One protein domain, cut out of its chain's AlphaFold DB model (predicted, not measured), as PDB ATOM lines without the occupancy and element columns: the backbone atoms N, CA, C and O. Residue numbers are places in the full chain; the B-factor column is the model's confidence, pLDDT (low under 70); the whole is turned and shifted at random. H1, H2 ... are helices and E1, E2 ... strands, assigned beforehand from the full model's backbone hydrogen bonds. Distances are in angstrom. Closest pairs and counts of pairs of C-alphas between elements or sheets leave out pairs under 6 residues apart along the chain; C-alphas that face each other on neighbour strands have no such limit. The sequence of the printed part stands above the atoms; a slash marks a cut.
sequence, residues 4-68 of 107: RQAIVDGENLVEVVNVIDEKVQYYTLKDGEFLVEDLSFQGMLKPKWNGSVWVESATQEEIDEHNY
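Overview. This is residues 4 to 68 of the 107 residues of an uncharacterized protein of Anaerosolibacter carboniphilus (UniProt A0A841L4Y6). A small curled sheet and a distant helix, H1, are joined by looping residues 37 to 59. The 65 printed residues, under half in named elements, run E1 E2 E3 E4 H1, mixed in class. The antiparallel sheet E3 E2 E1 E4 is a Greek key, meander E1 E2 E3 with E4 beside E1. The whole is loose, radius of gyration of the C-alphas 15.2 A, spanning 42 by 31 by 16 A.

Along the chain. E1, residues 4 to 8, begins at C-alpha (-7.291, 3.010, -12.114). E2 is 14 to 20, 18.7 A long, E3 23 to 25, E4 34 to 36. H1, residues 60 to 67, ends at C-alpha (-23.920, 2.258, 8.990).

Arrangement. Within hydrogen-bond range are N 7 and O 15 of hairpin E1 E2, 2.8 A, and N 36 and O 6 of antiparallel E4 E1, 2.9 A. In H1, not on the sheet, every O i to N i+4 pair is.

Size, cuts and confidence. The printed part has no cut; link E4 to H1 is long; pLDDT is under 70 in residues 4 to 14 and 37 to 45.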
ATOM      1  N   ARG A   4      -7.674   3.352 -13.490       57.47
ATOM      2  CA  ARG A   4      -7.291   3.010 -12.114       57.47
ATOM      3  C   ARG A   4      -7.371   1.497 -11.982       57.47
ATOM      4  O   ARG A   4      -8.473   0.958 -12.037       57.47
ATOM      5  N   GLN A   5      -6.225   0.847 -11.844       63.81
ATOM      6  CA  GLN A   5      -6.117  -0.595 -11.620       63.81
ATOM      7  C   GLN A   5      -5.743  -0.845 -10.156       63.81
ATOM      8  O   GLN A   5      -5.241   0.052  -9.476       63.81
ATOM      9  N   ALA A   6      -6.008  -2.045  -9.651       63.78
ATOM     10  CA  ALA A   6      -5.465  -2.463  -8.363       63.78
ATOM     11  C   ALA A   6      -4.213  -3.290  -8.532       63.78
ATOM     12  O   ALA A   6      -4.045  -3.983  -9.532       63.78
ATOM     13  N   ILE A   7      -3.424  -3.286  -7.472       64.50
ATOM     14  CA  ILE A   7      -2.399  -4.267  -7.192       64.50
ATOM     15  C   ILE A   7      -2.931  -5.177  -6.098       64.50
ATOM     16  O   ILE A   7      -3.418  -4.693  -5.076       64.50
ATOM     17  N   VAL A   8      -2.861  -6.482  -6.343       61.94
ATOM     18  CA  VAL A   8      -3.164  -7.519  -5.355       61.94
ATOM     19  C   VAL A   8      -1.852  -8.190  -4.972       61.94
ATOM     20  O   VAL A   8      -1.122  -8.639  -5.858       61.94
ATOM     21  N   ASP A   9      -1.542  -8.240  -3.678       65.38
ATOM     22  CA  ASP A   9      -0.426  -9.037  -3.164       65.38
ATOM     23  C   ASP A   9      -0.853 -10.485  -2.847       65.38
ATOM     24  O   ASP A   9      -2.038 -10.834  -2.837       65.38
ATOM     25  N   GLY A  10       0.122 -11.358  -2.574       52.25
ATOM     26  CA  GLY A  10      -0.129 -12.757  -2.200       52.25
ATOM     27  C   GLY A  10      -0.933 -12.952  -0.902       52.25
ATOM     28  O   GLY A  10      -1.303 -14.085  -0.595       52.25
ATOM     29  N   GLU A  11      -1.218 -11.882  -0.155       58.44
ATOM     30  CA  GLU A  11      -2.019 -11.860   1.074       58.44
ATOM     31  C   GLU A  11      -3.444 -11.307   0.844       58.44
ATOM     32  O   GLU A  11      -4.214 -11.162   1.794       58.44
ATOM     33  N   ASN A  12      -3.840 -11.077  -0.419       57.94
ATOM     34  CA  ASN A  12      -5.096 -10.439  -0.839       57.94
ATOM     35  C   ASN A  12      -5.249  -8.977  -0.382       57.94
ATOM     36  O   ASN A  12      -6.372  -8.466  -0.315       57.94
ATOM     37  N   LEU A  13      -4.153  -8.282  -0.081       60.62
ATOM     38  CA  LEU A  13      -4.193  -6.846   0.151       60.62
ATOM     39  C   LEU A  13      -4.338  -6.130  -1.197       60.62
ATOM     40  O   LEU A  13      -3.595  -6.406  -2.140       60.62
ATOM     41  N   VAL A  14      -5.325  -5.235  -1.297       66.00
ATOM     42  CA  VAL A  14      -5.660  -4.537  -2.544       66.00
ATOM     43  C   VAL A  14      -5.304  -3.059  -2.431       66.00
ATOM     44  O   VAL A  14      -5.972  -2.310  -1.716       66.00
ATOM     45  N   GLU A  15      -4.289  -2.620  -3.172       70.38
ATOM     46  CA  GLU A  15      -3.923  -1.205  -3.293       70.38
ATOM     47  C   GLU A  15      -4.354  -0.652  -4.652       70.38
ATOM     48  O   GLU A  15      -4.056  -1.222  -5.699       70.38
ATOM     49  N   VAL A  16      -5.060   0.481  -4.662       72.31
ATOM     50  CA  VAL A  16      -5.475   1.134  -5.913       72.31
ATOM     51  C   VAL A  16      -4.352   2.032  -6.411       72.31
ATOM     52  O   VAL A  16      -3.981   2.999  -5.747       72.31
ATOM     53  N   VAL A  17      -3.866   1.756  -7.617       74.12
ATOM     54  CA  VAL A  17      -2.813   2.529  -8.278       74.12
ATOM     55  C   VAL A  17      -3.328   3.204  -9.541       74.12
ATOM     56  O   VAL A  17      -4.306   2.789 -10.169       74.12
ATOM     57  N   ASN A  18      -2.663   4.292  -9.923       71.94
ATOM     58  CA  ASN A  18      -2.967   4.965 -11.176       71.94
ATOM     59  C   ASN A  18      -2.162   4.335 -12.316       71.94
ATOM     60  O   ASN A  18      -0.946   4.177 -12.188       71.94
ATOM     61  N   VAL A  19      -2.822   4.013 -13.428       76.50
ATOM     62  CA  VAL A  19      -2.190   3.415 -14.607       76.50
ATOM     63  C   VAL A  19      -2.498   4.262 -15.838       76.50
ATOM     64  O   VAL A  19      -3.651   4.518 -16.188       76.50
ATOM     65  N   ILE A  20      -1.431   4.716 -16.495       77.12
ATOM     66  CA  ILE A  20      -1.486   5.539 -17.706       77.12
ATOM     67  C   ILE A  20      -0.651   4.834 -18.768       77.12
ATOM     68  O   ILE A  20       0.509   4.523 -18.507       77.12
ATOM     69  N   ASP A  21      -1.236   4.571 -19.938       78.94
ATOM     70  CA  ASP A  21      -0.584   3.867 -21.053       78.94
ATOM     71  C   ASP A  21       0.121   2.570 -20.606       78.94
ATOM     72  O   ASP A  21       1.305   2.367 -20.875       78.94
ATOM     73  N   GLU A  22      -0.595   1.728 -19.849       72.56
ATOM     74  CA  GLU A  22      -0.099   0.452 -19.297       72.56
ATOM     75  C   GLU A  22       1.089   0.593 -18.323       72.56
ATOM     76  O   GLU A  22       1.758  -0.383 -17.985       72.56
ATOM     77  N   LYS A  23       1.356   1.808 -17.828       75.44
ATOM     78  CA  LYS A  23       2.416   2.083 -16.851       75.44
ATOM     79  C   LYS A  23       1.843   2.536 -15.522       75.44
ATOM     80  O   LYS A  23       1.186   3.580 -15.433       75.44
ATOM     81  N   VAL A  24       2.177   1.778 -14.483       81.06
ATOM     82  CA  VAL A  24       1.894   2.130 -13.092       81.06
ATOM     83  C   VAL A  24       2.631   3.418 -12.732       81.06
ATOM     84  O   VAL A  24       3.832   3.555 -12.965       81.06
ATOM     85  N   GLN A  25       1.899   4.376 -12.178       78.00
ATOM     86  CA  GLN A  25       2.434   5.658 -11.740       78.00
ATOM     87  C   GLN A  25       2.695   5.631 -10.236       78.00
ATOM     88  O   GLN A  25       1.861   5.159  -9.467       78.00
ATOM     89  N   TYR A  26       3.830   6.199  -9.818       78.56
ATOM     90  CA  TYR A  26       4.195   6.390  -8.406       78.56
ATOM     91  C   TYR A  26       4.249   5.106  -7.558       78.56
ATOM     92  O   TYR A  26       4.236   5.186  -6.332       78.56
ATOM     93  N   TYR A  27       4.349   3.939  -8.198       81.69
ATOM     94  CA  TYR A  27       4.435   2.647  -7.532       81.69
ATOM     95  C   TYR A  27       5.309   1.681  -8.334       81.69
ATOM     96  O   TYR A  27       5.289   1.694  -9.566       81.69
ATOM     97  N   THR A  28       6.058   0.836  -7.629       81.62
ATOM     98  CA  THR A  28       6.886  -0.223  -8.214       81.62
ATOM     99  C   THR A  28       6.357  -1.568  -7.743       81.62
ATOM    100  O   THR A  28       6.392  -1.832  -6.543       81.62
ATOM    101  N   LEU A  29       5.916  -2.404  -8.687       80.06
ATOM    102  CA  LEU A  29       5.469  -3.774  -8.424       80.06
ATOM    103  C   LEU A  29       6.590  -4.600  -7.782       80.06
ATOM    104  O   LEU A  29       7.721  -4.615  -8.277       80.06
ATOM    105  N   LYS A  30       6.267  -5.286  -6.688       83.44
ATOM    106  CA  LYS A  30       7.127  -6.263  -6.015       83.44
ATOM    107  C   LYS A  30       6.871  -7.668  -6.557       83.44
ATOM    108  O   LYS A  30       5.863  -7.937  -7.208       83.44
ATOM    109  N   ASP A  31       7.783  -8.589  -6.257       80.62
ATOM    110  CA  ASP A  31       7.598 -10.001  -6.599       80.62
ATOM    111  C   ASP A  31       6.318 -10.552  -5.953       80.62
ATOM    112  O   ASP A  31       6.155 -10.506  -4.734       80.62
ATOM    113  N   GLY A  32       5.425 -11.092  -6.786       77.75
ATOM    114  CA  GLY A  32       4.134 -11.648  -6.367       77.75
ATOM    115  C   GLY A  32       2.943 -10.697  -6.513       77.75
ATOM    116  O   GLY A  32       1.810 -11.148  -6.369       77.75
ATOM    117  N   GLU A  33       3.174  -9.428  -6.846       81.06
ATOM    118  CA  GLU A  33       2.118  -8.454  -7.126       81.06
ATOM    119  C   GLU A  33       1.712  -8.475  -8.608       81.06
ATOM    120  O   GLU A  33       2.551  -8.614  -9.504       81.06
ATOM    121  N   PHE A  34       0.420  -8.305  -8.889       75.56
ATOM    122  CA  PHE A  34      -0.094  -8.216 -10.258       75.56
ATOM    123  C   PHE A  34      -1.223  -7.195 -10.377       75.56
ATOM    124  O   PHE A  34      -1.957  -6.929  -9.423       75.56
ATOM    125  N   LEU A  35      -1.345  -6.618 -11.576       75.81
ATOM    126  CA  LEU A  35      -2.392  -5.656 -11.899       75.81
ATOM    127  C   LEU A  35      -3.701  -6.378 -12.199       75.81
ATOM    128  O   LEU A  35      -3.735  -7.328 -12.982       75.81
ATOM    129  N   VAL A  36      -4.781  -5.885 -11.607       70.50
ATOM    130  CA  VAL A  36      -6.134  -6.373 -11.861       70.50
ATOM    131  C   VAL A  36      -6.958  -5.246 -12.470       70.50
ATOM    132  O   VAL A  36      -7.039  -4.142 -11.925       70.50
ATOM    133  N   GLU A  37      -7.551  -5.531 -13.631       62.84
ATOM    134  CA  GLU A  37      -8.372  -4.584 -14.396       62.84
ATOM    135  C   GLU A  37      -9.781  -4.428 -13.821       62.84
ATOM    136  O   GLU A  37     -10.372  -3.353 -13.920       62.84
ATOM    137  N   ASP A  38     -10.300  -5.481 -13.189       59.66
ATOM    138  CA  ASP A  38     -11.655  -5.513 -12.658       59.66
ATOM    139  C   ASP A  38     -11.644  -5.499 -11.131       59.66
ATOM    140  O   ASP A  38     -11.712  -6.520 -10.448       59.66
ATOM    141  N   LEU A  39     -11.554  -4.286 -10.595       56.06
ATOM    142  CA  LEU A  39     -12.022  -4.001  -9.251       56.06
ATOM    143  C   LEU A  39     -13.497  -3.628  -9.304       56.06
ATOM    144  O   LEU A  39     -13.886  -2.522  -8.906       56.06
ATOM    145  N   SER A  40     -14.355  -4.546  -9.735       51.47
ATOM    146  CA  SER A  40     -15.709  -4.558  -9.209       51.47
ATOM    147  C   SER A  40     -15.608  -4.898  -7.715       51.47
ATOM    148  O   SER A  40     -15.918  -6.006  -7.284       51.47
ATOM    149  N   PHE A  41     -15.144  -3.943  -6.900       52.03
ATOM    150  CA  PHE A  41     -15.531  -3.887  -5.500       52.03
ATOM    151  C   PHE A  41     -17.043  -3.700  -5.533       52.03
ATOM    152  O   PHE A  41     -17.542  -2.578  -5.648       52.03
ATOM    153  N   GLN A  42     -17.768  -4.816  -5.567       46.72
ATOM    154  CA  GLN A  42     -19.216  -4.830  -5.485       46.72
ATOM    155  C   GLN A  42     -19.579  -4.093  -4.192       46.72
ATOM    156  O   GLN A  42     -19.313  -4.591  -3.104       46.72
ATOM    157  N   GLY A  43     -20.083  -2.863  -4.325       54.28
ATOM    158  CA  GLY A  43     -20.503  -2.026  -3.198       54.28
ATOM    159  C   GLY A  43     -19.680  -0.762  -2.923       54.28
ATOM    160  O   GLY A  43     -20.096   0.024  -2.080       54.28
ATOM    161  N   MET A  44     -18.562  -0.491  -3.613       61.28
ATOM    162  CA  MET A  44     -17.841   0.774  -3.391       61.28
ATOM    163  C   MET A  44     -18.415   1.902  -4.264       61.28
ATOM    164  O   MET A  44     -18.083   2.040  -5.445       61.28
ATOM    165  N   LEU A  45     -19.282   2.720  -3.668       64.88
ATOM    166  CA  LEU A  45     -19.880   3.900  -4.295       64.88
ATOM    167  C   LEU A  45     -18.830   5.018  -4.365       64.88
ATOM    168  O   LEU A  45     -18.367   5.534  -3.349       64.88
ATOM    169  N   LYS A  46     -18.370   5.338  -5.580       70.69
ATOM    170  CA  LYS A  46     -17.329   6.352  -5.794       70.69
ATOM    171  C   LYS A  46     -17.956   7.746  -5.851       70.69
ATOM    172  O   LYS A  46     -18.798   7.966  -6.724       70.69
ATOM    173  N   PRO A  47     -17.460   8.723  -5.067       71.94
ATOM    174  CA  PRO A  47     -17.973  10.083  -5.120       71.94
ATOM    175  C   PRO A  47     -17.863  10.650  -6.540       71.94
ATOM    176  O   PRO A  47     -16.875  10.453  -7.256       71.94
ATOM    177  N   LYS A  48     -18.899  11.374  -6.957       80.06
ATOM    178  CA  LYS A  48     -19.034  11.942  -8.295       80.06
ATOM    179  C   LYS A  48     -18.467  13.356  -8.327       80.06
ATOM    180  O   LYS A  48     -18.873  14.218  -7.554       80.06
ATOM    181  N   TRP A  49     -17.576  13.636  -9.271       79.38
ATOM    182  CA  TRP A  49     -17.154  15.008  -9.552       79.38
ATOM    183  C   TRP A  49     -18.219  15.728 -10.384       79.38
ATOM    184  O   TRP A  49     -18.598  15.246 -11.453       79.38
ATOM    185  N   ASN A  50     -18.692  16.889  -9.923       87.44
ATOM    186  CA  ASN A  50     -19.695  17.681 -10.650       87.44
ATOM    187  C   ASN A  50     -19.109  18.863 -11.447       87.44
ATOM    188  O   ASN A  50     -19.870  19.662 -11.988       87.44
ATOM    189  N   GLY A  51     -17.781  18.994 -11.513       84.62
ATOM    190  CA  GLY A  51     -17.104  20.132 -12.149       84.62
ATOM    191  C   GLY A  51     -16.586  21.191 -11.172       84.62
ATOM    192  O   GLY A  51     -15.751  21.998 -11.568       84.62
ATOM    193  N   SER A  52     -17.027  21.173  -9.909       90.38
ATOM    194  CA  SER A  52     -16.574  22.116  -8.874       90.38
ATOM    195  C   SER A  52     -16.256  21.453  -7.537       90.38
ATOM    196  O   SER A  52     -15.355  21.915  -6.841       90.38
ATOM    197  N   VAL A  53     -17.001  20.416  -7.156       87.81
ATOM    198  CA  VAL A  53     -16.821  19.690  -5.897       87.81
ATOM    199  C   VAL A  53     -17.030  18.192  -6.105       87.81
ATOM    200  O   VAL A  53     -17.720  17.754  -7.033       87.81
ATOM    201  N   TRP A  54     -16.422  17.404  -5.224       86.62
ATOM    202  CA  TRP A  54     -16.762  15.997  -5.067       86.62
ATOM    203  C   TRP A  54     -18.103  15.906  -4.344       86.62
ATOM    204  O   TRP A  54     -18.301  16.552  -3.317       86.62
ATOM    205  N   VAL A  55     -19.028  15.145  -4.915       86.25
ATOM    206  CA  VAL A  55     -20.375  14.928  -4.391       86.25
ATOM    207  C   VAL A  55     -20.502  13.459  -4.021       86.25
ATOM    208  O   VAL A  55     -20.089  12.597  -4.797       86.25
ATOM    209  N   GLU A  56     -21.063  13.177  -2.848       83.06
ATOM    210  CA  GLU A  56     -21.396  11.809  -2.450       83.06
ATOM    211  C   GLU A  56     -22.337  11.181  -3.488       83.06
ATOM    212  O   GLU A  56     -23.280  11.817  -3.964       83.06
ATOM    213  N   SER A  57     -22.020   9.957  -3.897       81.50
ATOM    214  CA  SER A  57     -22.798   9.195  -4.873       81.50
ATOM    215  C   SER A  57     -23.752   8.202  -4.224       81.50
ATOM    216  O   SER A  57     -24.697   7.781  -4.886       81.50
ATOM    217  N   ALA A  58     -23.484   7.825  -2.972       81.38
ATOM    218  CA  ALA A  58     -24.328   6.919  -2.223       81.38
ATOM    219  C   ALA A  58     -25.660   7.581  -1.866       81.38
ATOM    220  O   ALA A  58     -25.719   8.749  -1.471       81.38
ATOM    221  N   THR A  59     -26.736   6.820  -2.020       83.25
ATOM    222  CA  THR A  59     -28.053   7.177  -1.497       83.25
ATOM    223  C   THR A  59     -28.044   7.133   0.028       83.25
ATOM    224  O   THR A  59     -27.189   6.489   0.641       83.25
ATOM    225  N   GLN A  60     -28.996   7.819   0.663       83.06
ATOM    226  CA  GLN A  60     -29.101   7.780   2.121       83.06
ATOM    227  C   GLN A  60     -29.382   6.353   2.602       83.06
ATOM    228  O   GLN A  60     -28.829   5.934   3.609       83.06
ATOM    229  N   GLU A  61     -30.162   5.589   1.841       82.38
ATOM    230  CA  GLU A  61     -30.469   4.191   2.115       82.38
ATOM    231  C   GLU A  61     -29.212   3.307   2.114       82.38
ATOM    232  O   GLU A  61     -29.017   2.527   3.042       82.38
ATOM    233  N   GLU A  62     -28.329   3.456   1.122       76.88
ATOM    234  CA  GLU A  62     -27.053   2.719   1.060       76.88
ATOM    235  C   GLU A  62     -26.110   3.116   2.208       76.88
ATOM    236  O   GLU A  62     -25.409   2.275   2.774       76.88
ATOM    237  N   ILE A  63     -26.109   4.400   2.583       81.81
ATOM    238  CA  ILE A  63     -25.352   4.906   3.734       81.81
ATOM    239  C   ILE A  63     -25.898   4.306   5.036       81.81
ATOM    240  O   ILE A  63     -25.120   3.893   5.896       81.81
ATOM    241  N   ASP A  64     -27.218   4.253   5.193       85.12
ATOM    242  CA  ASP A  64     -27.884   3.721   6.380       85.12
ATOM    243  C   ASP A  64     -27.669   2.211   6.510       85.12
ATOM    244  O   ASP A  64     -27.407   1.729   7.610       85.12
ATOM    245  N   GLU A  65     -27.707   1.471   5.400       83.44
ATOM    246  CA  GLU A  65     -27.407   0.039   5.370       83.44
ATOM    247  C   GLU A  65     -25.955  -0.236   5.780       83.44
ATOM    248  O   GLU A  65     -25.702  -1.094   6.626       83.44
ATOM    249  N   HIS A  66     -24.998   0.538   5.259       78.50
ATOM    250  CA  HIS A  66     -23.588   0.394   5.630       78.50
ATOM    251  C   HIS A  66     -23.307   0.813   7.084       78.50
ATOM    252  O   HIS A  66     -22.413   0.272   7.736       78.50
ATOM    253  N   ASN A  67     -24.056   1.784   7.611       80.62
ATOM    254  CA  ASN A  67     -23.920   2.258   8.990       80.62
ATOM    255  C   ASN A  67     -24.805   1.499   9.984       80.62
ATOM    256  O   ASN A  67     -24.750   1.781  11.186       80.62
ATOM    257  N   TYR A  68     -25.617   0.551   9.516       84.81
ATOM    258  CA  TYR A  68     -26.487  -0.229  10.376       84.81
ATOM    259  C   TYR A  68     -25.649  -1.102  11.309       84.81
ATOM    260  O   TYR A  68     -25.080  -2.125  10.928       84.81
TER     261      TYR A  68